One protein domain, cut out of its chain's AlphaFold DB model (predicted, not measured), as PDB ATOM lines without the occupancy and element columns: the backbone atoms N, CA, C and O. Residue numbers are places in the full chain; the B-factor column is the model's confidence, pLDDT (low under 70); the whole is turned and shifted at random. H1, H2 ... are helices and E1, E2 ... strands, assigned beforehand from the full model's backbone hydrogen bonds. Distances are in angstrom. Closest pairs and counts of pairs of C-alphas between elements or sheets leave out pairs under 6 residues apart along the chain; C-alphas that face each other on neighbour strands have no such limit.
ATOM      1  N   GLN A  67      31.382 -46.920  36.739       87.31
ATOM      2  CA  GLN A  67      31.257 -46.114  37.957       87.31
ATOM      3  C   GLN A  67      32.476 -46.227  38.882       87.31
ATOM      4  O   GLN A  67      32.466 -45.676  39.981       87.31
ATOM      5  N   GLY A  68      33.501 -46.994  38.495       89.44
ATOM      6  CA  GLY A  68      34.708 -47.178  39.296       89.44
ATOM      7  C   GLY A  68      34.449 -47.814  40.661       89.44
ATOM      8  O   GLY A  68      35.167 -47.540  41.624       89.44
ATOM      9  N   ARG A  69      33.430 -48.677  40.785       88.44
ATOM     10  CA  ARG A  69      33.031 -49.251  42.084       88.44
ATOM     11  C   ARG A  69      34.112 -50.108  42.735       88.44
ATOM     12  O   ARG A  69      34.143 -50.208  43.958       88.44
ATOM     13  N   SER A  70      35.015 -50.697  41.953       86.81
ATOM     14  CA  SER A  70      36.196 -51.388  42.484       86.81
ATOM     15  C   SER A  70      37.135 -50.424  43.216       86.81
ATOM     16  O   SER A  70      37.599 -50.749  44.305       86.81
ATOM     17  N   ILE A  71      37.354 -49.224  42.669       90.12
ATOM     18  CA  ILE A  71      38.148 -48.157  43.292       90.12
ATOM     19  C   ILE A  71      37.418 -47.618  44.528       90.12
ATOM     20  O   ILE A  71      38.005 -47.555  45.606       90.12
ATOM     21  N   LEU A  72      36.116 -47.329  44.416       88.44
ATOM     22  CA  LEU A  72      35.298 -46.878  45.551       88.44
ATOM     23  C   LEU A  72      35.294 -47.889  46.709       88.44
ATOM     24  O   LEU A  72      35.369 -47.506  47.872       88.44
ATOM     25  N   ALA A  73      35.271 -49.190  46.412       83.94
ATOM     26  CA  ALA A  73      35.341 -50.237  47.426       83.94
ATOM     27  C   ALA A  73      36.691 -50.292  48.168       83.94
ATOM     28  O   ALA A  73      36.731 -50.826  49.280       83.94
ATOM     29  N   ARG A  74      37.782 -49.776  47.577       84.44
ATOM     30  CA  ARG A  74      39.099 -49.646  48.233       84.44
ATOM     31  C   ARG A  74      39.185 -48.399  49.117       84.44
ATOM     32  O   ARG A  74      39.816 -48.469  50.167       84.44
ATOM     33  N   LEU A  75      38.503 -47.310  48.748       80.06
ATOM     34  CA  LEU A  75      38.469 -46.051  49.517       80.06
ATOM     35  C   LEU A  75      37.912 -46.194  50.939       80.06
ATOM     36  O   LEU A  75      38.186 -45.356  51.781       80.06
ATOM     37  N   ALA A  76      37.172 -47.265  51.238       61.00
ATOM     38  CA  ALA A  76      36.680 -47.542  52.590       61.00
ATOM     39  C   ALA A  76      37.800 -47.836  53.622       61.00
ATOM     40  O   ALA A  76      37.513 -48.015  54.806       61.00
ATOM     41  N   GLN A  77      39.060 -47.929  53.186       65.88
ATOM     42  CA  GLN A  77      40.239 -48.062  54.043       65.88
ATOM     43  C   GLN A  77      40.843 -46.682  54.352       65.88
ATOM     44  O   GLN A  77      40.695 -45.746  53.575       65.88
ATOM     45  N   ARG A  78      41.542 -46.540  55.489       67.25
ATOM     46  CA  ARG A  78      42.131 -45.258  55.925       67.25
ATOM     47  C   ARG A  78      43.031 -44.654  54.833       67.25
ATOM     48  O   ARG A  78      44.065 -45.235  54.507       67.25
ATOM     49  N   VAL A  79      42.658 -43.471  54.344       75.06
ATOM     50  CA  VAL A  79      43.461 -42.652  53.422       75.06
ATOM     51  C   VAL A  79      44.762 -42.242  54.121       75.06
ATOM     52  O   VAL A  79      44.722 -41.696  55.221       75.06
ATOM     53  N   ARG A  80      45.914 -42.549  53.510       79.88
ATOM     54  CA  ARG A  80      47.244 -42.177  54.036       79.88
ATOM     55  C   ARG A  80      47.766 -40.893  53.412       79.88
ATOM     56  O   ARG A  80      48.079 -39.958  54.135       79.88
ATOM     57  N   ASN A  81      47.809 -40.826  52.085       92.56
ATOM     58  CA  ASN A  81      48.213 -39.622  51.362       92.56
ATOM     59  C   ASN A  81      47.089 -39.151  50.435       92.56
ATOM     60  O   ASN A  81      46.250 -39.947  49.997       92.56
ATOM     61  N   VAL A  82      47.102 -37.858  50.123       94.88
ATOM     62  CA  VAL A  82      46.192 -37.220  49.168       94.88
ATOM     63  C   VAL A  82      47.008 -36.472  48.119       94.88
ATOM     64  O   VAL A  82      47.926 -35.731  48.457       94.88
ATOM     65  N   ILE A  83      46.652 -36.624  46.845       96.62
ATOM     66  CA  ILE A  83      47.163 -35.777  45.763       96.62
ATOM     67  C   ILE A  83      45.979 -35.094  45.086       96.62
ATOM     68  O   ILE A  83      45.055 -35.768  44.639       96.62
ATOM     69  N   ILE A  84      46.010 -33.768  44.963       95.88
ATOM     70  CA  ILE A  84      45.017 -33.004  44.206       95.88
ATOM     71  C   ILE A  84      45.609 -32.643  42.844       95.88
ATOM     72  O   ILE A  84      46.597 -31.919  42.754       95.88
ATOM     73  N   VAL A  85      44.989 -33.121  41.768       95.25
ATOM     74  CA  VAL A  85      45.297 -32.725  40.392       95.25
ATOM     75  C   VAL A  85      44.405 -31.539  40.025       95.25
ATOM     76  O   VAL A  85      43.202 -31.693  39.822       95.25
ATOM     77  N   SER A  86      44.990 -30.345  39.937       93.00
ATOM     78  CA  SER A  86      44.285 -29.096  39.629       93.00
ATOM     79  C   SER A  86      45.049 -28.272  38.578       93.00
ATOM     80  O   SER A  86      45.984 -27.535  38.912       93.00
ATOM     81  N   PRO A  87      44.656 -28.343  37.289       88.75
ATOM     82  CA  PRO A  87      45.281 -27.567  36.208       88.75
ATOM     83  C   PRO A  87      45.254 -26.052  36.430       88.75
ATOM     84  O   PRO A  87      46.170 -25.328  36.015       88.75
ATOM     85  N   SER A  88      44.203 -25.592  37.112       86.94
ATOM     86  CA  SER A  88      43.935 -24.203  37.461       86.94
ATOM     87  C   SER A  88      44.578 -23.753  38.772       86.94
ATOM     88  O   SER A  88      44.383 -22.605  39.157       86.94
ATOM     89  N   HIS A  89      45.349 -24.600  39.459       87.19
ATOM     90  CA  HIS A  89      46.039 -24.184  40.678       87.19
ATOM     91  C   HIS A  89      46.964 -22.981  40.409       87.19
ATOM     92  O   HIS A  89      47.656 -22.933  39.377       87.19
ATOM     93  N   ASN A  90      46.936 -22.013  41.333       80.12
ATOM     94  CA  ASN A  90      47.579 -20.695  41.250       80.12
ATOM     95  C   ASN A  90      47.138 -19.849  40.044       80.12
ATOM     96  O   ASN A  90      47.894 -19.007  39.556       80.12
ATOM     97  N   LYS A  91      45.934 -20.091  39.518       79.62
ATOM     98  CA  LYS A  91      45.312 -19.258  38.487       79.62
ATOM     99  C   LYS A  91      44.095 -18.547  39.071       79.62
ATOM    100  O   LYS A  91      43.374 -19.126  39.873       79.62
ATOM    101  N   GLN A  92      43.860 -17.320  38.616       73.88
ATOM    102  CA  GLN A  92      42.815 -16.417  39.109       73.88
ATOM    103  C   GLN A  92      41.409 -16.882  38.683       73.88
ATOM    104  O   GLN A  92      40.825 -16.354  37.734       73.88
ATOM    105  N   CYS A  93      40.880 -17.934  39.317       74.44
ATOM    106  CA  CYS A  93      39.521 -18.432  39.098       74.44
ATOM    107  C   CYS A  93      38.992 -19.267  40.274       74.44
ATOM    108  O   CYS A  93      39.753 -19.898  41.005       74.44
ATOM    109  N   GLY A  94      37.661 -19.352  40.404       73.12
ATOM    110  CA  GLY A  94      37.013 -20.068  41.512       73.12
ATOM    111  C   GLY A  94      37.381 -21.556  41.616       73.12
ATOM    112  O   GLY A  94      37.602 -22.051  42.714       73.12
ATOM    113  N   ILE A  95      37.521 -22.267  40.489       76.94
ATOM    114  CA  ILE A  95      37.946 -23.683  40.481       76.94
ATOM    115  C   ILE A  95      39.433 -23.863  40.849       76.94
ATOM    116  O   ILE A  95      39.823 -24.901  41.380       76.94
ATOM    117  N   GLY A  96      40.271 -22.853  40.586       77.06
ATOM    118  CA  GLY A  96      41.666 -22.809  41.029       77.06
ATOM    119  C   GLY A  96      41.768 -22.678  42.545       77.06
ATOM    120  O   GLY A  96      42.431 -23.498  43.183       77.06
ATOM    121  N   GLU A  97      41.031 -21.723  43.117       84.56
ATOM    122  CA  GLU A  97      40.966 -21.522  44.571       84.56
ATOM    123  C   GLU A  97      40.360 -22.713  45.299       84.56
ATOM    124  O   GLU A  97      40.825 -23.099  46.369       84.56
ATOM    125  N   TYR A  98      39.377 -23.371  44.687       87.19
ATOM    126  CA  TYR A  98      38.768 -24.553  45.274       87.19
ATOM    127  C   TYR A  98      39.776 -25.663  45.589       87.19
ATOM    128  O   TYR A  98      39.685 -26.300  46.634       87.19
ATOM    129  N   GLY A  99      40.774 -25.878  44.722       87.31
ATOM    130  CA  GLY A  99      41.843 -26.841  44.995       87.31
ATOM    131  C   GLY A  99      42.645 -26.499  46.251       87.31
ATOM    132  O   GLY A  99      42.965 -27.397  47.027       87.31
ATOM    133  N   ARG A 100      42.911 -25.207  46.487       89.62
ATOM    134  CA  ARG A 100      43.583 -24.712  47.699       89.62
ATOM    135  C   ARG A 100      42.697 -24.880  48.935       89.62
ATOM    136  O   ARG A 100      43.172 -25.373  49.956       89.62
ATOM    137  N   TYR A 101      41.414 -24.534  48.841       91.75
ATOM    138  CA  TYR A 101      40.463 -24.720  49.938       91.75
ATOM    139  C   TYR A 101      40.328 -26.187  50.332       91.75
ATOM    140  O   TYR A 101      40.492 -26.532  51.502       91.75
ATOM    141  N   LEU A 102      40.123 -27.063  49.350       90.50
ATOM    142  CA  LEU A 102      39.999 -28.495  49.572       90.50
ATOM    143  C   LEU A 102      41.275 -29.083  50.193       90.50
ATOM    144  O   LEU A 102      41.188 -29.906  51.101       90.50
ATOM    145  N   ALA A 103      42.455 -28.623  49.762       91.69
ATOM    146  CA  ALA A 103      43.726 -28.999  50.374       91.69
ATOM    147  C   ALA A 103      43.781 -28.635  51.865       91.69
ATOM    148  O   ALA A 103      44.160 -29.469  52.687       91.69
ATOM    149  N   SER A 104      43.353 -27.421  52.224       92.38
ATOM    150  CA  SER A 104      43.384 -26.948  53.615       92.38
ATOM    151  C   SER A 104      42.522 -27.801  54.551       92.38
ATOM    152  O   SER A 104      42.965 -28.150  55.646       92.38
ATOM    153  N   VAL A 105      41.332 -28.220  54.103       92.88
ATOM    154  CA  VAL A 105      40.420 -29.041  54.917       92.88
ATOM    155  C   VAL A 105      40.743 -30.531  54.871       92.88
ATOM    156  O   VAL A 105      40.311 -31.259  55.758       92.88
ATOM    157  N   LEU A 106      41.490 -31.005  53.867       91.31
ATOM    158  CA  LEU A 106      41.938 -32.399  53.779       91.31
ATOM    159  C   LEU A 106      43.239 -32.662  54.537       91.31
ATOM    160  O   LEU A 106      43.461 -33.800  54.947       91.31
ATOM    161  N   ALA A 107      44.069 -31.639  54.762       90.38
ATOM    162  CA  ALA A 107      45.338 -31.770  55.475       90.38
ATOM    163  C   ALA A 107      45.224 -32.488  56.842       90.38
ATOM    164  O   ALA A 107      46.079 -33.321  57.128       90.38
ATOM    165  N   PRO A 108      44.171 -32.285  57.666       87.44
ATOM    166  CA  PRO A 108      44.004 -33.028  58.921       87.44
ATOM    167  C   PRO A 108      43.669 -34.522  58.754       87.44
ATOM    168  O   PRO A 108      43.772 -35.281  59.717       87.44
ATOM    169  N   PHE A 109      43.222 -34.947  57.569       83.62
ATOM    170  CA  PHE A 109      42.781 -36.318  57.287       83.62
ATOM    171  C   PHE A 109      43.846 -37.174  56.586       83.62
ATOM    172  O   PHE A 109      43.598 -38.357  56.351       83.62
ATOM    173  N   ALA A 110      45.006 -36.602  56.253       87.94
ATOM    174  CA  ALA A 110      46.078 -37.272  55.524       87.94
ATOM    175  C   ALA A 110      47.436 -37.058  56.205       87.94
ATOM    176  O   ALA A 110      47.703 -36.001  56.765       87.94
ATOM    177  N   ASP A 111      48.316 -38.054  56.112       88.69
ATOM    178  CA  ASP A 111      49.699 -37.954  56.586       88.69
ATOM    179  C   ASP A 111      50.510 -36.994  55.696       88.69
ATOM    180  O   ASP A 111      51.391 -36.280  56.177       88.69
ATOM    181  N   LYS A 112      50.212 -36.978  54.388       92.94
ATOM    182  CA  LYS A 112      50.802 -36.069  53.395       92.94
ATOM    183  C   LYS A 112      49.769 -35.634  52.359       92.94
ATOM    184  O   LYS A 112      48.938 -36.439  51.930       92.94
ATOM    185  N   LEU A 113      49.867 -34.377  51.929       94.69
ATOM    186  CA  LEU A 113      49.019 -33.792  50.898       94.69
ATOM    187  C   LEU A 113      49.865 -33.032  49.880       94.69
ATOM    188  O   LEU A 113      50.676 -32.196  50.261       94.69
ATOM    189  N   GLU A 114      49.637 -33.304  48.599       95.69
ATOM    190  CA  GLU A 114      50.344 -32.669  47.485       95.69
ATOM    191  C   GLU A 114      49.351 -32.108  46.464       95.69
ATOM    192  O   GLU A 114      48.270 -32.667  46.259       95.69
ATOM    193  N   ILE A 115      49.714 -31.013  45.793       94.81
ATOM    194  CA  ILE A 115      48.932 -30.447  44.686       94.81
ATOM    195  C   ILE A 115      49.795 -30.450  43.430       94.81
ATOM    196  O   ILE A 115      50.878 -29.871  43.398       94.81
ATOM    197  N   VAL A 116      49.287 -31.062  42.365       94.50
ATOM    198  CA  VAL A 116      49.933 -31.096  41.050       94.50
ATOM    199  C   VAL A 116      49.011 -30.514  39.985       94.50
ATOM    200  O   VAL A 116      47.792 -30.505  40.127       94.50
ATOM    201  N   ARG A 117      49.580 -30.020  38.882       91.44
ATOM    202  CA  ARG A 117      48.804 -29.342  37.824       91.44
ATOM    203  C   ARG A 117      48.411 -30.250  36.655       91.44
ATOM    204  O   ARG A 117      47.589 -29.854  35.839       91.44
ATOM    205  N   SER A 118      48.983 -31.447  36.556       92.31
ATOM    206  CA  SER A 118      48.701 -32.423  35.495       92.31
ATOM    207  C   SER A 118      48.820 -33.841  36.040       92.31
ATOM    208  O   SER A 118      49.595 -34.084  36.967       92.31
ATOM    209  N   SER A 119      48.096 -34.787  35.439       95.12
ATOM    210  CA  SER A 119      48.190 -36.198  35.821       95.12
ATOM    211  C   SER A 119      49.552 -36.821  35.486       95.12
ATOM    212  O   SER A 119      49.942 -37.811  36.097       95.12
ATOM    213  N   SER A 120      50.322 -36.221  34.570       94.38
ATOM    214  CA  SER A 120      51.674 -36.696  34.243       94.38
ATOM    215  C   SER A 120      52.669 -36.497  35.394       94.38
ATOM    216  O   SER A 120      53.600 -37.281  35.529       94.38
ATOM    217  N   ALA A 121      52.447 -35.511  36.270       95.25
ATOM    218  CA  ALA A 121      53.279 -35.298  37.458       95.25
ATOM    219  C   ALA A 121      53.098 -36.400  38.521       95.25
ATOM    220  O   ALA A 121      53.895 -36.516  39.446       95.25
ATOM    221  N   LEU A 122      52.064 -37.243  38.397       96.25
ATOM    222  CA  LEU A 122      51.847 -38.368  39.310       96.25
ATOM    223  C   LEU A 122      52.963 -39.421  39.203       96.25
ATOM    224  O   LEU A 122      53.211 -40.137  40.167       96.25
ATOM    225  N   PHE A 123      53.657 -39.495  38.061       96.06
ATOM    226  CA  PHE A 123      54.768 -40.430  37.851       96.06
ATOM    227  C   PHE A 123      56.064 -40.030  38.571       96.06
ATOM    228  O   PHE A 123      56.973 -40.853  38.647       96.06
ATOM    229  N   ASP A 124      56.147 -38.811  39.112       96.12
ATOM    230  CA  ASP A 124      57.313 -38.348  39.875       96.12
ATOM    231  C   ASP A 124      57.302 -38.861  41.330       96.12
ATOM    232  O   ASP A 124      58.309 -38.782  42.037       96.12
ATOM    233  N   PHE A 125      56.174 -39.419  41.787       96.25
ATOM    234  CA  PHE A 125      56.031 -40.020  43.112       96.25
ATOM    235  C   PHE A 125      56.454 -41.493  43.120       96.25
ATOM    236  O   PHE A 125      56.294 -42.215  42.136       96.25
ATOM    237  N   SER A 126      56.973 -41.969  44.258       94.62
ATOM    238  CA  SER A 126      57.371 -43.374  44.392       94.62
ATOM    239  C   SER A 126      56.151 -44.310  44.452       94.62
ATOM    240  O   SER A 126      55.088 -43.899  44.928       94.62
ATOM    241  N   PRO A 127      56.274 -45.584  44.025       93.12
ATOM    242  CA  PRO A 127      55.182 -46.556  44.115       93.12
ATOM    243  C   PRO A 127      54.608 -46.703  45.529       93.12
ATOM    244  O   PRO A 127      53.395 -46.777  45.695       93.12
ATOM    245  N   GLU A 128      55.461 -46.665  46.555       91.88
ATOM    246  CA  GLU A 128      55.056 -46.753  47.963       91.88
ATOM    247  C   GLU A 128      54.263 -45.522  48.412       91.88
ATOM    248  O   GLU A 128      53.405 -45.620  49.288       91.88
ATOM    249  N   PHE A 129      54.545 -44.351  47.828       93.50
ATOM    250  CA  PHE A 129      53.746 -43.155  48.069       93.50
ATOM    251  C   PHE A 129      52.375 -43.261  47.404       93.50
ATOM    252  O   PHE A 129      51.406 -42.757  47.957       93.50
ATOM    253  N   LEU A 130      52.271 -43.893  46.233       93.19
ATOM    254  CA  LEU A 130      51.027 -44.004  45.463       93.19
ATOM    255  C   LEU A 130      50.091 -45.118  45.962       93.19
ATOM    256  O   LEU A 130      48.875 -45.007  45.784       93.19
ATOM    257  N   GLU A 131      50.616 -46.156  46.612       92.06
ATOM    258  CA  GLU A 131      49.812 -47.267  47.126       92.06
ATOM    259  C   GLU A 131      48.767 -46.790  48.152       92.06
ATOM    260  O   GLU A 131      49.086 -46.242  49.208       92.06
ATOM    261  N   GLY A 132      47.481 -46.987  47.836       89.69
ATOM    262  CA  GLY A 132      46.366 -46.559  48.687       89.69
ATOM    263  C   GLY A 132      46.108 -45.046  48.714       89.69
ATOM    264  O   GLY A 132      45.179 -44.607  49.396       89.69
ATOM    265  N   THR A 133      46.871 -44.246  47.967       94.06
ATOM    266  CA  THR A 133      46.732 -42.783  47.922       94.06
ATOM    267  C   THR A 133      45.454 -42.351  47.225       94.06
ATOM    268  O   THR A 133      45.094 -42.875  46.169       94.06
ATOM    269  N   LEU A 134      44.768 -41.370  47.812       94.62
ATOM    270  CA  LEU A 134      43.589 -40.746  47.223       94.62
ATOM    271  C   LEU A 134      44.035 -39.671  46.228       94.62
ATOM    272  O   LEU A 134      44.671 -38.693  46.615       94.62
ATOM    273  N   ILE A 135      43.689 -39.839  44.953       96.50
ATOM    274  CA  ILE A 135      43.988 -38.850  43.910       96.50
ATOM    275  C   ILE A 135      42.685 -38.135  43.550       96.50
ATOM    276  O   ILE A 135      41.760 -38.763  43.046       96.50
ATOM    277  N   LEU A 136      42.600 -36.833  43.801       95.88
ATOM    278  CA  LEU A 136      41.418 -36.013  43.534       95.88
ATOM    279  C   LEU A 136      41.662 -35.130  42.321       95.88
ATOM    280  O   LEU A 136      42.558 -34.293  42.336       95.88
ATOM    281  N   VAL A 137      40.866 -35.292  41.274       95.31
ATOM    282  CA  VAL A 137      40.991 -34.488  40.056       95.31
ATOM    283  C   VAL A 137      39.923 -33.406  40.056       95.31
ATOM    284  O   VAL A 137      38.747 -33.713  39.878       95.31
ATOM    285  N   ASN A 138      40.322 -32.144  40.213       91.69
ATOM    286  CA  ASN A 138      39.406 -31.013  40.069       91.69
ATOM    287  C   ASN A 138      39.117 -30.794  38.586       91.69
ATOM    288  O   ASN A 138      39.997 -30.372  37.830       91.69
ATOM    289  N   HIS A 139      37.886 -31.087  38.173       89.81
ATOM    290  CA  HIS A 139      37.490 -31.094  36.776       89.81
ATOM    291  C   HIS A 139      36.353 -30.106  36.489       89.81
ATOM    292  O   HIS A 139      35.385 -29.977  37.239       89.81
ATOM    293  N   GLY A 140      36.472 -29.432  35.348       86.25
ATOM    294  CA  GLY A 140      35.398 -28.705  34.683       86.25
ATOM    295  C   GLY A 140      35.490 -28.955  33.172       86.25
ATOM    296  O   GLY A 140      36.575 -29.299  32.685       86.25
ATOM    297  N   PRO A 141      34.398 -28.804  32.409       79.62
ATOM    298  CA  PRO A 141      34.383 -29.072  30.976       79.62
ATOM    299  C   PRO A 141      35.474 -28.294  30.230       79.62
ATOM    300  O   PRO A 141      35.606 -27.080  30.380       79.62
ATOM    301  N   GLY A 142      36.284 -29.006  29.441       79.44
ATOM    302  CA  GLY A 142      37.359 -28.418  28.634       79.44
ATOM    303  C   GLY A 142      38.582 -27.922  29.418       79.44
ATOM    304  O   GLY A 142      39.495 -27.357  28.811       79.44
ATOM    305  N   LEU A 143      38.638 -28.133  30.743       85.44
ATOM    306  CA  LEU A 143      39.764 -27.703  31.583       85.44
ATOM    307  C   LEU A 143      41.061 -28.437  31.231       85.44
ATOM    308  O   LEU A 143      42.133 -27.838  31.245       85.44
ATOM    309  N   PHE A 144      40.976 -29.722  30.903       85.69
ATOM    310  CA  PHE A 144      42.130 -30.518  30.496       85.69
ATOM    311  C   PHE A 144      42.420 -30.312  28.999       85.69
ATOM    312  O   PHE A 144      43.534 -29.931  28.648       85.69
ATOM    313  N   ASP A 145      41.403 -30.355  28.134       81.88
ATOM    314  CA  ASP A 145      41.540 -30.309  26.664       81.88
ATOM    315  C   ASP A 145      42.025 -28.973  26.047       81.88
ATOM    316  O   ASP A 145      41.890 -28.762  24.844       81.88
ATOM    317  N   GLY A 146      42.581 -28.043  26.830       74.38
ATOM    318  CA  GLY A 146      43.162 -26.795  26.317       74.38
ATOM    319  C   GLY A 146      42.147 -25.771  25.800       74.38
ATOM    320  O   GLY A 146      42.547 -24.710  25.328       74.38
ATOM    321  N   LEU A 147      40.846 -26.053  25.918       76.56
ATOM    322  CA  LEU A 147      39.769 -25.204  25.391       76.56
ATOM    323  C   LEU A 147      39.655 -23.873  26.141       76.56
ATOM    324  O   LEU A 147      39.249 -22.868  25.566       76.56
ATOM    325  N   ASN A 148      40.091 -23.843  27.402       72.62
ATOM    326  CA  ASN A 148      40.384 -22.604  28.110       72.62
ATOM    327  C   ASN A 148      41.903 -22.489  28.336       72.62
ATOM    328  O   ASN A 148      42.402 -22.999  29.343       72.62
ATOM    329  N   PRO A 149      42.657 -21.808  27.454       70.75
ATOM    330  CA  PRO A 149      44.116 -21.730  27.557       70.75
ATOM    331  C   PRO A 149      44.577 -20.978  28.811       70.75
ATOM    332  O   PRO A 149      45.681 -21.206  29.303       70.75
ATOM    333  N   ARG A 150      43.724 -20.114  29.380       73.62
ATOM    334  CA  ARG A 150      44.029 -19.432  30.640       73.62
ATOM    335  C   ARG A 150      43.998 -20.410  31.798       73.62
ATOM    336  O   ARG A 150      44.884 -20.339  32.634       73.62
ATOM    337  N   LEU A 151      43.058 -21.355  31.840       75.38
ATOM    338  CA  LEU A 151      42.882 -22.270  32.976       75.38
ATOM    339  C   LEU A 151      43.547 -23.641  32.803       75.38
ATOM    340  O   LEU A 151      44.011 -24.214  33.785       75.38
ATOM    341  N   SER A 152      43.731 -24.104  31.573       80.19
ATOM    342  CA  SER A 152      44.260 -25.431  31.241       80.19
ATOM    343  C   SER A 152      45.791 -25.560  31.324       80.19
ATOM    344  O   SER A 152      46.510 -24.559  31.327       80.19
ATOM    345  N   GLN A 153      46.291 -26.800  31.378       80.50
ATOM    346  CA  GLN A 153      47.695 -27.161  31.110       80.50
ATOM    347  C   GLN A 153      47.899 -27.788  29.713       80.50
ATOM    348  O   GLN A 153      49.027 -28.117  29.360       80.50
ATOM    349  N   GLY A 154      46.835 -27.963  28.916       81.06
ATOM    350  CA  GLY A 154      46.900 -28.571  27.578       81.06
ATOM    351  C   GLY A 154      46.970 -30.105  27.559       81.06
ATOM    352  O   GLY A 154      47.317 -30.688  26.535       81.06
ATOM    353  N   GLU A 155      46.660 -30.772  28.673       90.19
ATOM    354  CA  GLU A 155      46.606 -32.236  28.780       90.19
ATOM    355  C   GLU A 155      45.264 -32.776  28.271       90.19
ATOM    356  O   GLU A 155      44.235 -32.473  28.847       90.19
ATOM    357  N   SER A 156      45.229 -33.637  27.254       90.00
ATOM    358  CA  SER A 156      43.944 -34.168  26.766       90.00
ATOM    359  C   SER A 156      43.221 -35.050  27.796       90.00
ATOM    360  O   SER A 156      43.854 -35.784  28.562       90.00
ATOM    361  N   THR A 157      41.884 -35.073  27.746       91.25
ATOM    362  CA  THR A 157      41.057 -35.964  28.586       91.25
ATOM    363  C   THR A 157      41.471 -37.437  28.444       91.25
ATOM    364  O   THR A 157      41.531 -38.177  29.425       91.25
ATOM    365  N   SER A 158      41.850 -37.878  27.241       91.44
ATOM    366  CA  SER A 158      42.320 -39.252  27.016       91.44
ATOM    367  C   SER A 158      43.652 -39.551  27.721       91.44
ATOM    368  O   SER A 158      43.840 -40.660  28.224       91.44
ATOM    369  N   ALA A 159      44.576 -38.582  27.778       93.69
ATOM    370  CA  ALA A 159      45.839 -38.730  28.502       93.69
ATOM    371  C   ALA A 159      45.606 -38.795  30.018       93.69
ATOM    372  O   ALA A 159      46.128 -39.704  30.668       93.69
ATOM    373  N   LEU A 160      44.744 -37.915  30.543       95.38
ATOM    374  CA  LEU A 160      44.299 -37.932  31.936       95.38
ATOM    375  C   LEU A 160      43.775 -39.321  32.331       95.38
ATOM    376  O   LEU A 160      44.303 -39.948  33.247       95.38
ATOM    377  N   LEU A 161      42.779 -39.845  31.610       95.69
ATOM    378  CA  LEU A 161      42.156 -41.133  31.937       95.69
ATOM    379  C   LEU A 161      43.140 -42.307  31.840       95.69
ATOM    380  O   LEU A 161      43.125 -43.196  32.693       95.69
ATOM    381  N   LYS A 162      44.033 -42.302  30.840       95.88
ATOM    382  CA  LYS A 162      45.084 -43.320  30.702       95.88
ATOM    383  C   LYS A 162      46.011 -43.330  31.918       95.88
ATOM    384  O   LYS A 162      46.301 -44.402  32.451       95.88
ATOM    385  N   ASN A 163      46.456 -42.157  32.360       97.06
ATOM    386  CA  ASN A 163      47.348 -42.022  33.505       97.06
ATOM    387  C   ASN A 163      46.647 -42.424  34.806       97.06
ATOM    388  O   ASN A 163      47.193 -43.232  35.551       97.06
ATOM    389  N   LEU A 164      45.416 -41.961  35.052       97.25
ATOM    390  CA  LEU A 164      44.644 -42.342  36.243       97.25
ATOM    391  C   LEU A 164      44.366 -43.848  36.302       97.25
ATOM    392  O   LEU A 164      44.498 -44.455  37.362       97.25
ATOM    393  N   ASN A 165      44.029 -44.473  35.170       95.56
ATOM    394  CA  ASN A 165      43.832 -45.921  35.118       95.56
ATOM    395  C   ASN A 165      45.125 -46.660  35.472       95.56
ATOM    396  O   ASN A 165      45.105 -47.591  36.271       95.56
ATOM    397  N   ARG A 166      46.263 -46.191  34.947       95.94
ATOM    398  CA  ARG A 166      47.584 -46.721  35.287       95.94
ATOM    399  C   ARG A 166      47.903 -46.566  36.777       95.94
ATOM    400  O   ARG A 166      48.350 -47.525  37.398       95.94
ATOM    401  N   MET A 167      47.603 -45.408  37.374       95.94
ATOM    402  CA  MET A 167      47.726 -45.189  38.823       95.94
ATOM    403  C   MET A 167      46.885 -46.194  39.623       95.94
ATOM    404  O   MET A 167      47.353 -46.750  40.616       95.94
ATOM    405  N   ALA A 168      45.659 -46.472  39.178       94.25
ATOM    406  CA  ALA A 168      44.748 -47.368  39.880       94.25
ATOM    407  C   ALA A 168      45.129 -48.856  39.788       94.25
ATOM    408  O   ALA A 168      44.879 -49.597  40.749       94.25
ATOM    409  N   THR A 169      45.678 -49.293  38.648       92.44
ATOM    410  CA  THR A 169      45.953 -50.709  38.345       92.44
ATOM    411  C   THR A 169      47.396 -51.127  38.614       92.44
ATOM    412  O   THR A 169      47.595 -52.204  39.168       92.44
ATOM    413  N   GLU A 170      48.388 -50.303  38.262       94.25
ATOM    414  CA  GLU A 170      49.815 -50.626  38.442       94.25
ATOM    415  C   GLU A 170      50.333 -50.213  39.825       94.25
ATOM    416  O   GLU A 170      51.161 -50.916  40.396       94.25
ATOM    417  N   TYR A 171      49.833 -49.100  40.376       93.38
ATOM    418  CA  TYR A 171      50.349 -48.504  41.618       93.38
ATOM    419  C   TYR A 171      49.378 -48.598  42.805       93.38
ATOM    420  O   TYR A 171      49.708 -48.176  43.907       93.38
ATOM    421  N   GLY A 172      48.169 -49.135  42.607       91.31
ATOM    422  CA  GLY A 172      47.191 -49.316  43.686       91.31
ATOM    423  C   GLY A 172      46.591 -48.020  44.250       91.31
ATOM    424  O   GLY A 172      46.021 -48.048  45.342       91.31
ATOM    425  N   ALA A 173      46.691 -46.898  43.531       93.81
ATOM    426  CA  ALA A 173      46.095 -45.626  43.937       93.81
ATOM    427  C   ALA A 173      44.564 -45.620  43.767       93.81
ATOM    428  O   ALA A 173      43.979 -46.453  43.068       93.81
ATOM    429  N   ASN A 174      43.894 -44.645  44.375       94.00
ATOM    430  CA  ASN A 174      42.443 -44.494  44.327       94.00
ATOM    431  C   ASN A 174      42.050 -43.134  43.723       94.00
ATOM    432  O   ASN A 174      41.792 -42.187  44.465       94.00
ATOM    433  N   PRO A 175      42.035 -43.006  42.384       96.06
ATOM    434  CA  PRO A 175      41.634 -41.771  41.721       96.06
ATOM    435  C   PRO A 175      40.120 -41.544  41.758       96.06
ATOM    436  O   PRO A 175      39.348 -42.486  41.599       96.06
ATOM    437  N   VAL A 176      39.712 -40.284  41.915       95.56
ATOM    438  CA  VAL A 176      38.329 -39.797  41.853       95.56
ATOM    439  C   VAL A 176      38.302 -38.464  41.103       95.56
ATOM    440  O   VAL A 176      39.121 -37.583  41.366       95.56
ATOM    441  N   ILE A 177      37.351 -38.299  40.183       95.69
ATOM    442  CA  ILE A 177      37.146 -37.047  39.442       95.69
ATOM    443  C   ILE A 177      36.015 -36.243  40.091       95.69
ATOM    444  O   ILE A 177      34.904 -36.746  40.247       95.69
ATOM    445  N   LEU A 178      36.303 -34.994  40.458       93.81
ATOM    446  CA  LEU A 178      35.372 -34.059  41.087       93.81
ATOM    447  C   LEU A 178      34.857 -33.068  40.031       93.81
ATOM    448  O   LEU A 178      35.612 -32.218  39.555       93.81
ATOM    449  N   HIS A 179      33.582 -33.174  39.652       92.56
ATOM    450  CA  HIS A 179      32.968 -32.318  38.632       92.56
ATOM    451  C   HIS A 179      32.357 -31.058  39.248       92.56
ATOM    452  O   HIS A 179      31.379 -31.124  39.996       92.56
ATOM    453  N   HIS A 180      32.917 -29.903  38.884       88.62
ATOM    454  CA  HIS A 180      32.406 -28.574  39.243       88.62
ATOM    455  C   HIS A 180      31.271 -28.088  38.346       88.62
ATOM    456  O   HIS A 180      30.477 -27.239  38.749       88.62
ATOM    457  N   SER A 181      31.224 -28.604  37.124       87.81
ATOM    458  CA  SER A 181      30.164 -28.362  36.162       87.81
ATOM    459  C   SER A 181      30.084 -29.512  35.169       87.81
ATOM    460  O   SER A 181      31.067 -30.224  34.946       87.81
ATOM    461  N   LEU A 182      28.900 -29.703  34.597       87.94
ATOM    462  CA  LEU A 182      28.600 -30.719  33.591       87.94
ATOM    463  C   LEU A 182      27.796 -30.061  32.472       87.94
ATOM    464  O   LEU A 182      27.005 -29.159  32.738       87.94
ATOM    465  N   ILE A 183      27.995 -30.496  31.232       84.44
ATOM    466  CA  ILE A 183      27.290 -29.957  30.060       84.44
ATOM    467  C   ILE A 183      26.270 -30.974  29.563       84.44
ATOM    468  O   ILE A 183      26.484 -32.182  29.694       84.44
ATOM    469  N   ASP A 184      25.164 -30.473  29.017       73.62
ATOM    470  CA  ASP A 184      24.215 -31.267  28.236       73.62
ATOM    471  C   ASP A 184      24.745 -31.494  26.803       73.62
ATOM    472  O   ASP A 184      25.860 -31.100  26.450       73.62
ATOM    473  N   VAL A 185      23.963 -32.158  25.960       69.62
ATOM    474  CA  VAL A 185      24.348 -32.566  24.597       69.62
ATOM    475  C   VAL A 185      24.571 -31.419  23.616       69.62
ATOM    476  O   VAL A 185      25.044 -31.656  22.514       69.62
ATOM    477  N   GLU A 186      24.257 -30.181  23.986       68.19
ATOM    478  CA  GLU A 186      24.298 -29.030  23.077       68.19
ATOM    479  C   GLU A 186      25.714 -28.667  22.601       68.19
ATOM    480  O   GLU A 186      25.871 -27.995  21.584       68.19
ATOM    481  N   HIS A 187      26.758 -29.116  23.309       76.38
ATOM    482  CA  HIS A 187      28.147 -28.873  22.925       76.38
ATOM    483  C   HIS A 187      28.896 -30.181  22.641       76.38
ATOM    484  O   HIS A 187      29.696 -30.635  23.465       76.38
ATOM    485  N   ASP A 188      28.724 -30.730  21.434       77.75
ATOM    486  CA  ASP A 188      29.266 -32.020  20.966       77.75
ATOM    487  C   ASP A 188      30.695 -32.329  21.446       77.75
ATOM    488  O   ASP A 188      30.980 -33.396  22.000       77.75
ATOM    489  N   LEU A 189      31.623 -31.380  21.272       82.75
ATOM    490  CA  LEU A 189      33.018 -31.580  21.672       82.75
ATOM    491  C   LEU A 189      33.175 -31.742  23.190       82.75
ATOM    492  O   LEU A 189      33.874 -32.643  23.631       82.75
ATOM    493  N   LEU A 190      32.560 -30.881  23.998       84.62
ATOM    494  CA  LEU A 190      32.710 -30.929  25.452       84.62
ATOM    495  C   LEU A 190      31.933 -32.103  26.047       84.62
ATOM    496  O   LEU A 190      32.439 -32.785  26.939       84.62
ATOM    497  N   PHE A 191      30.746 -32.380  25.507       84.31
ATOM    498  CA  PHE A 191      29.927 -33.504  25.927       84.31
ATOM    499  C   PHE A 191      30.599 -34.848  25.610       84.31
ATOM    500  O   PHE A 191      30.667 -35.711  26.480       84.31
ATOM    501  N   SER A 192      31.205 -35.015  24.428       82.12
ATOM    502  CA  SER A 192      31.951 -36.245  24.105       82.12
ATOM    503  C   SER A 192      33.148 -36.486  25.037       82.12
ATOM    504  O   SER A 192      33.423 -37.629  25.404       82.12
ATOM    505  N   ARG A 193      33.842 -35.432  25.492       86.38
ATOM    506  CA  ARG A 193      34.909 -35.553  26.508       86.38
ATOM    507  C   ARG A 193      34.359 -35.921  27.879       86.38
ATOM    508  O   ARG A 193      34.913 -36.794  28.541       86.38
ATOM    509  N   GLN A 194      33.252 -35.307  28.283       89.50
ATOM    510  CA  GLN A 194      32.548 -35.677  29.508       89.50
ATOM    511  C   GLN A 194      32.114 -37.147  29.472       89.50
ATOM    512  O   GLN A 194      32.327 -37.871  30.440       89.50
ATOM    513  N   GLN A 195      31.584 -37.625  28.348       84.69
ATOM    514  CA  GLN A 195      31.182 -39.017  28.198       84.69
ATOM    515  C   GLN A 195      32.362 -39.988  28.291       84.69
ATOM    516  O   GLN A 195      32.260 -40.977  29.012       84.69
ATOM    517  N   GLN A 196      33.514 -39.666  27.685       86.88
ATOM    518  CA  GLN A 196      34.742 -40.458  27.862       86.88
ATOM    519  C   GLN A 196      35.107 -40.633  29.345       86.88
ATOM    520  O   GLN A 196      35.556 -41.705  29.748       86.88
ATOM    521  N   ILE A 197      34.902 -39.597  30.163       90.75
ATOM    522  CA  ILE A 197      35.128 -39.661  31.612       90.75
ATOM    523  C   ILE A 197      34.098 -40.574  32.287       90.75
ATOM    524  O   ILE A 197      34.488 -41.462  33.046       90.75
ATOM    525  N   LEU A 198      32.807 -40.385  31.994       87.94
ATOM    526  CA  LEU A 198      31.701 -41.144  32.596       87.94
ATOM    527  C   LEU A 198      31.698 -42.636  32.219       87.94
ATOM    528  O   LEU A 198      31.157 -43.461  32.953       87.94
ATOM    529  N   GLU A 199      32.297 -42.997  31.086       84.06
ATOM    530  CA  GLU A 199      32.437 -44.386  30.632       84.06
ATOM    531  C   GLU A 199      33.719 -45.063  31.135       84.06
ATOM    532  O   GLU A 199      33.846 -46.290  31.064       84.06
ATOM    533  N   SER A 200      34.666 -44.285  31.663       89.75
ATOM    534  CA  SER A 200      35.937 -44.795  32.177       89.75
ATOM    535  C   SER A 200      35.761 -45.598  33.469       89.75
ATOM    536  O   SER A 200      34.777 -45.462  34.178       89.75
ATOM    537  N   ALA A 201      36.753 -46.409  33.845       90.06
ATOM    538  CA  ALA A 201      36.738 -47.122  35.127       90.06
ATOM    539  C   ALA A 201      37.029 -46.220  36.348       90.06
ATOM    540  O   ALA A 201      37.193 -46.731  37.458       90.06
ATOM    541  N   ILE A 202      37.161 -44.905  36.150       94.75
ATOM    542  CA  ILE A 202      37.514 -43.943  37.195       94.75
ATOM    543  C   ILE A 202      36.225 -43.361  37.782       94.75
ATOM    544  O   ILE A 202      35.427 -42.785  37.040       94.75
ATOM    545  N   PRO A 203      35.999 -43.470  39.102       93.56
ATOM    546  CA  PRO A 203      34.798 -42.927  39.709       93.56
ATOM    547  C   PRO A 203      34.759 -41.404  39.563       93.56
ATOM    548  O   PRO A 203      35.748 -40.704  39.793       93.56
ATOM    549  N   SER A 204      33.585 -40.899  39.210       93.69
ATOM    550  CA  SER A 204      33.284 -39.473  39.128       93.69
ATOM    551  C   SER A 204      32.274 -39.096  40.205       93.69
ATOM    552  O   SER A 204      31.405 -39.901  40.522       93.69
ATOM    553  N   CYS A 205      32.351 -37.885  40.744       93.06
ATOM    554  CA  CYS A 205      31.317 -37.313  41.601       93.06
ATOM    555  C   CYS A 205      30.962 -35.899  41.147       93.06
ATOM    556  O   CYS A 205      31.801 -35.172  40.617       93.06
ATOM    557  N   SER A 206      29.717 -35.503  41.378       92.06
ATOM    558  CA  SER A 206      29.220 -34.175  41.037       92.06
ATOM    559  C   SER A 206      29.099 -33.321  42.288       92.06
ATOM    560  O   SER A 206      28.607 -33.789  43.316       92.06
ATOM    561  N   PHE A 207      29.462 -32.048  42.176       90.62
ATOM    562  CA  PHE A 207      29.099 -31.056  43.181       90.62
ATOM    563  C   PHE A 207      27.669 -30.528  43.036       90.62
ATOM    564  O   PHE A 207      27.220 -29.769  43.880       90.62
ATOM    565  N   ILE A 208      26.947 -30.930  41.988       87.69
ATOM    566  CA  ILE A 208      25.591 -30.470  41.665       87.69
ATOM    567  C   ILE A 208      24.625 -31.648  41.798       87.69
ATOM    568  O   ILE A 208      24.749 -32.643  41.073       87.69
ATOM    569  N   SER A 209      23.656 -31.556  42.710       82.94
ATOM    570  CA  SER A 209      22.772 -32.679  43.069       82.94
ATOM    571  C   SER A 209      21.857 -33.117  41.924       82.94
ATOM    572  O   SER A 209      21.685 -34.312  41.667       82.94
ATOM    573  N   SER A 210      21.304 -32.154  41.186       78.81
ATOM    574  CA  SER A 210      20.472 -32.397  40.005       78.81
ATOM    575  C   SER A 210      21.264 -33.095  38.893       78.81
ATOM    576  O   SER A 210      20.772 -34.061  38.308       78.81
ATOM    577  N   ALA A 211      22.513 -32.681  38.671       84.19
ATOM    578  CA  ALA A 211      23.412 -33.302  37.704       84.19
ATOM    579  C   ALA A 211      23.850 -34.706  38.142       84.19
ATOM    580  O   ALA A 211      23.885 -35.621  37.325       84.19
ATOM    581  N   GLY A 212      24.115 -34.909  39.439       84.50
ATOM    582  CA  GLY A 212      24.442 -36.225  39.998       84.50
ATOM    583  C   GLY A 212      23.360 -37.260  39.684       84.50
ATOM    584  O   GLY A 212      23.660 -38.361  39.228       84.50
ATOM    585  N   ARG A 213      22.083 -36.876  39.800       78.69
ATOM    586  CA  ARG A 213      20.944 -37.717  39.391       78.69
ATOM    587  C   ARG A 213      20.864 -37.913  37.878       78.69
ATOM    588  O   ARG A 213      20.608 -39.025  37.428       78.69
ATOM    589  N   HIS A 214      21.082 -36.855  37.099       80.88
ATOM    590  CA  HIS A 214      20.981 -36.904  35.639       80.88
ATOM    591  C   HIS A 214      22.052 -37.800  34.996       80.88
ATOM    592  O   HIS A 214      21.734 -38.581  34.104       80.88
ATOM    593  N   PHE A 215      23.293 -37.738  35.487       80.88
ATOM    594  CA  PHE A 215      24.448 -38.489  34.972       80.88
ATOM    595  C   PHE A 215      24.798 -39.743  35.780       80.88
ATOM    596  O   PHE A 215      25.771 -40.422  35.464       80.88
ATOM    597  N   PHE A 216      24.016 -40.055  36.813       83.56
ATOM    598  CA  PHE A 216      24.210 -41.205  37.695       83.56
ATOM    599  C   PHE A 216      25.576 -41.241  38.405       83.56
ATOM    600  O   PHE A 216      26.299 -42.241  38.391       83.56
TER     601      PHE A 216
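What this domain is: This is residues 67 to 216 of the 1001 residues of an uncharacterized protein of Jannaschia faecimaris (UniProt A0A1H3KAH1). A strongly twisted, all-parallel sheet of five strands runs through the middle of the domain, with the long helix H2 covering one face and H3 and H5 packed on the other. H6 runs nearly parallel to H5 and meets it only with its residues 193 to 197, H7 sits by the edge strand E5, and H1, H6 and the short H4 graze the sheet. The printed part has 150 residues, with seven named helices and five named strands in the order H1 E1 H2 E2 H3 H4 E3 H5 E4 H6 E5 H7; the sheet order is E2 E1 E3 E4 E5. The class is mixed, helices and strands, and the whole is compact, with a radius of gyration of the C-alphas of 14.5 A and spans of 43 by 33 by 27 A.

Where its parts are: The strands are E2, residues 112 to 116, E1, 81 to 85, E3, 134 to 139, 15.5 A long, E4, 174 to 179, 16.4 A, and E5, 204 to 206. The helices are H2, residues 94 to 109, 23.4 A, H5, 157 to 170, 19.7 A, H6, 188 to 199, 16.0 A, H1, 69 to 75, H3, 119 to 124, H4, 127 to 130, and H7, 209 to 215. H1 begins at C-alpha 69 (33.031, -49.251, 42.084), and H7 ends at C-alpha 215 (24.448, -38.489, 34.972).

How they stand to each other: In the sheet, these backbone pairs are within hydrogen-bond range: N 82 and O 112 of the neighbours E1 and E2 at 2.9 A, N 136 and O 83 of E3 and E1 at 2.8 A, N 176 and O 135 of E4 and E3 at 2.8 A, and N 205 and O 177 of E5 and E4 at 2.8 A. H2 lies over E1 at a height over the sheet of 9.0 A, along the strands; its closest C-alphas to E1 are Gly 99 and Ile 84, 7.0 A. On the opposite face, H5 lies over E3 and E4 at a height of 10.2 A. H3, on the same face, touches H5, with the C-alphas of Ser 119 and Leu 160 5.8 A apart. H5 touches H6 with residues 157 to 161 alone, at a shallow tilt of 9 degrees. E1, H2, E2, like E3, H5, E4 and E4, H6, E5, is a strand-helix-strand unit, two parallel neighbour strands with a helix between, with a right-handed crossover. Every O i to N i+4 pair is within hydrogen-bond range in H1, H5, H6 and H7; H2 has 8 of 12, and H3 0 of 2 but 3 of 3 O i to N i+3 pairs.

The domain as a whole: The C-alphas farthest apart, of Glu 128 and Glu 186, are 43.4 A apart. The printed part has no cut. The link E3 to H5, residues 140 to 156, is long. Residues 76 to 78 and 185 to 186 are under 70 in pLDDT.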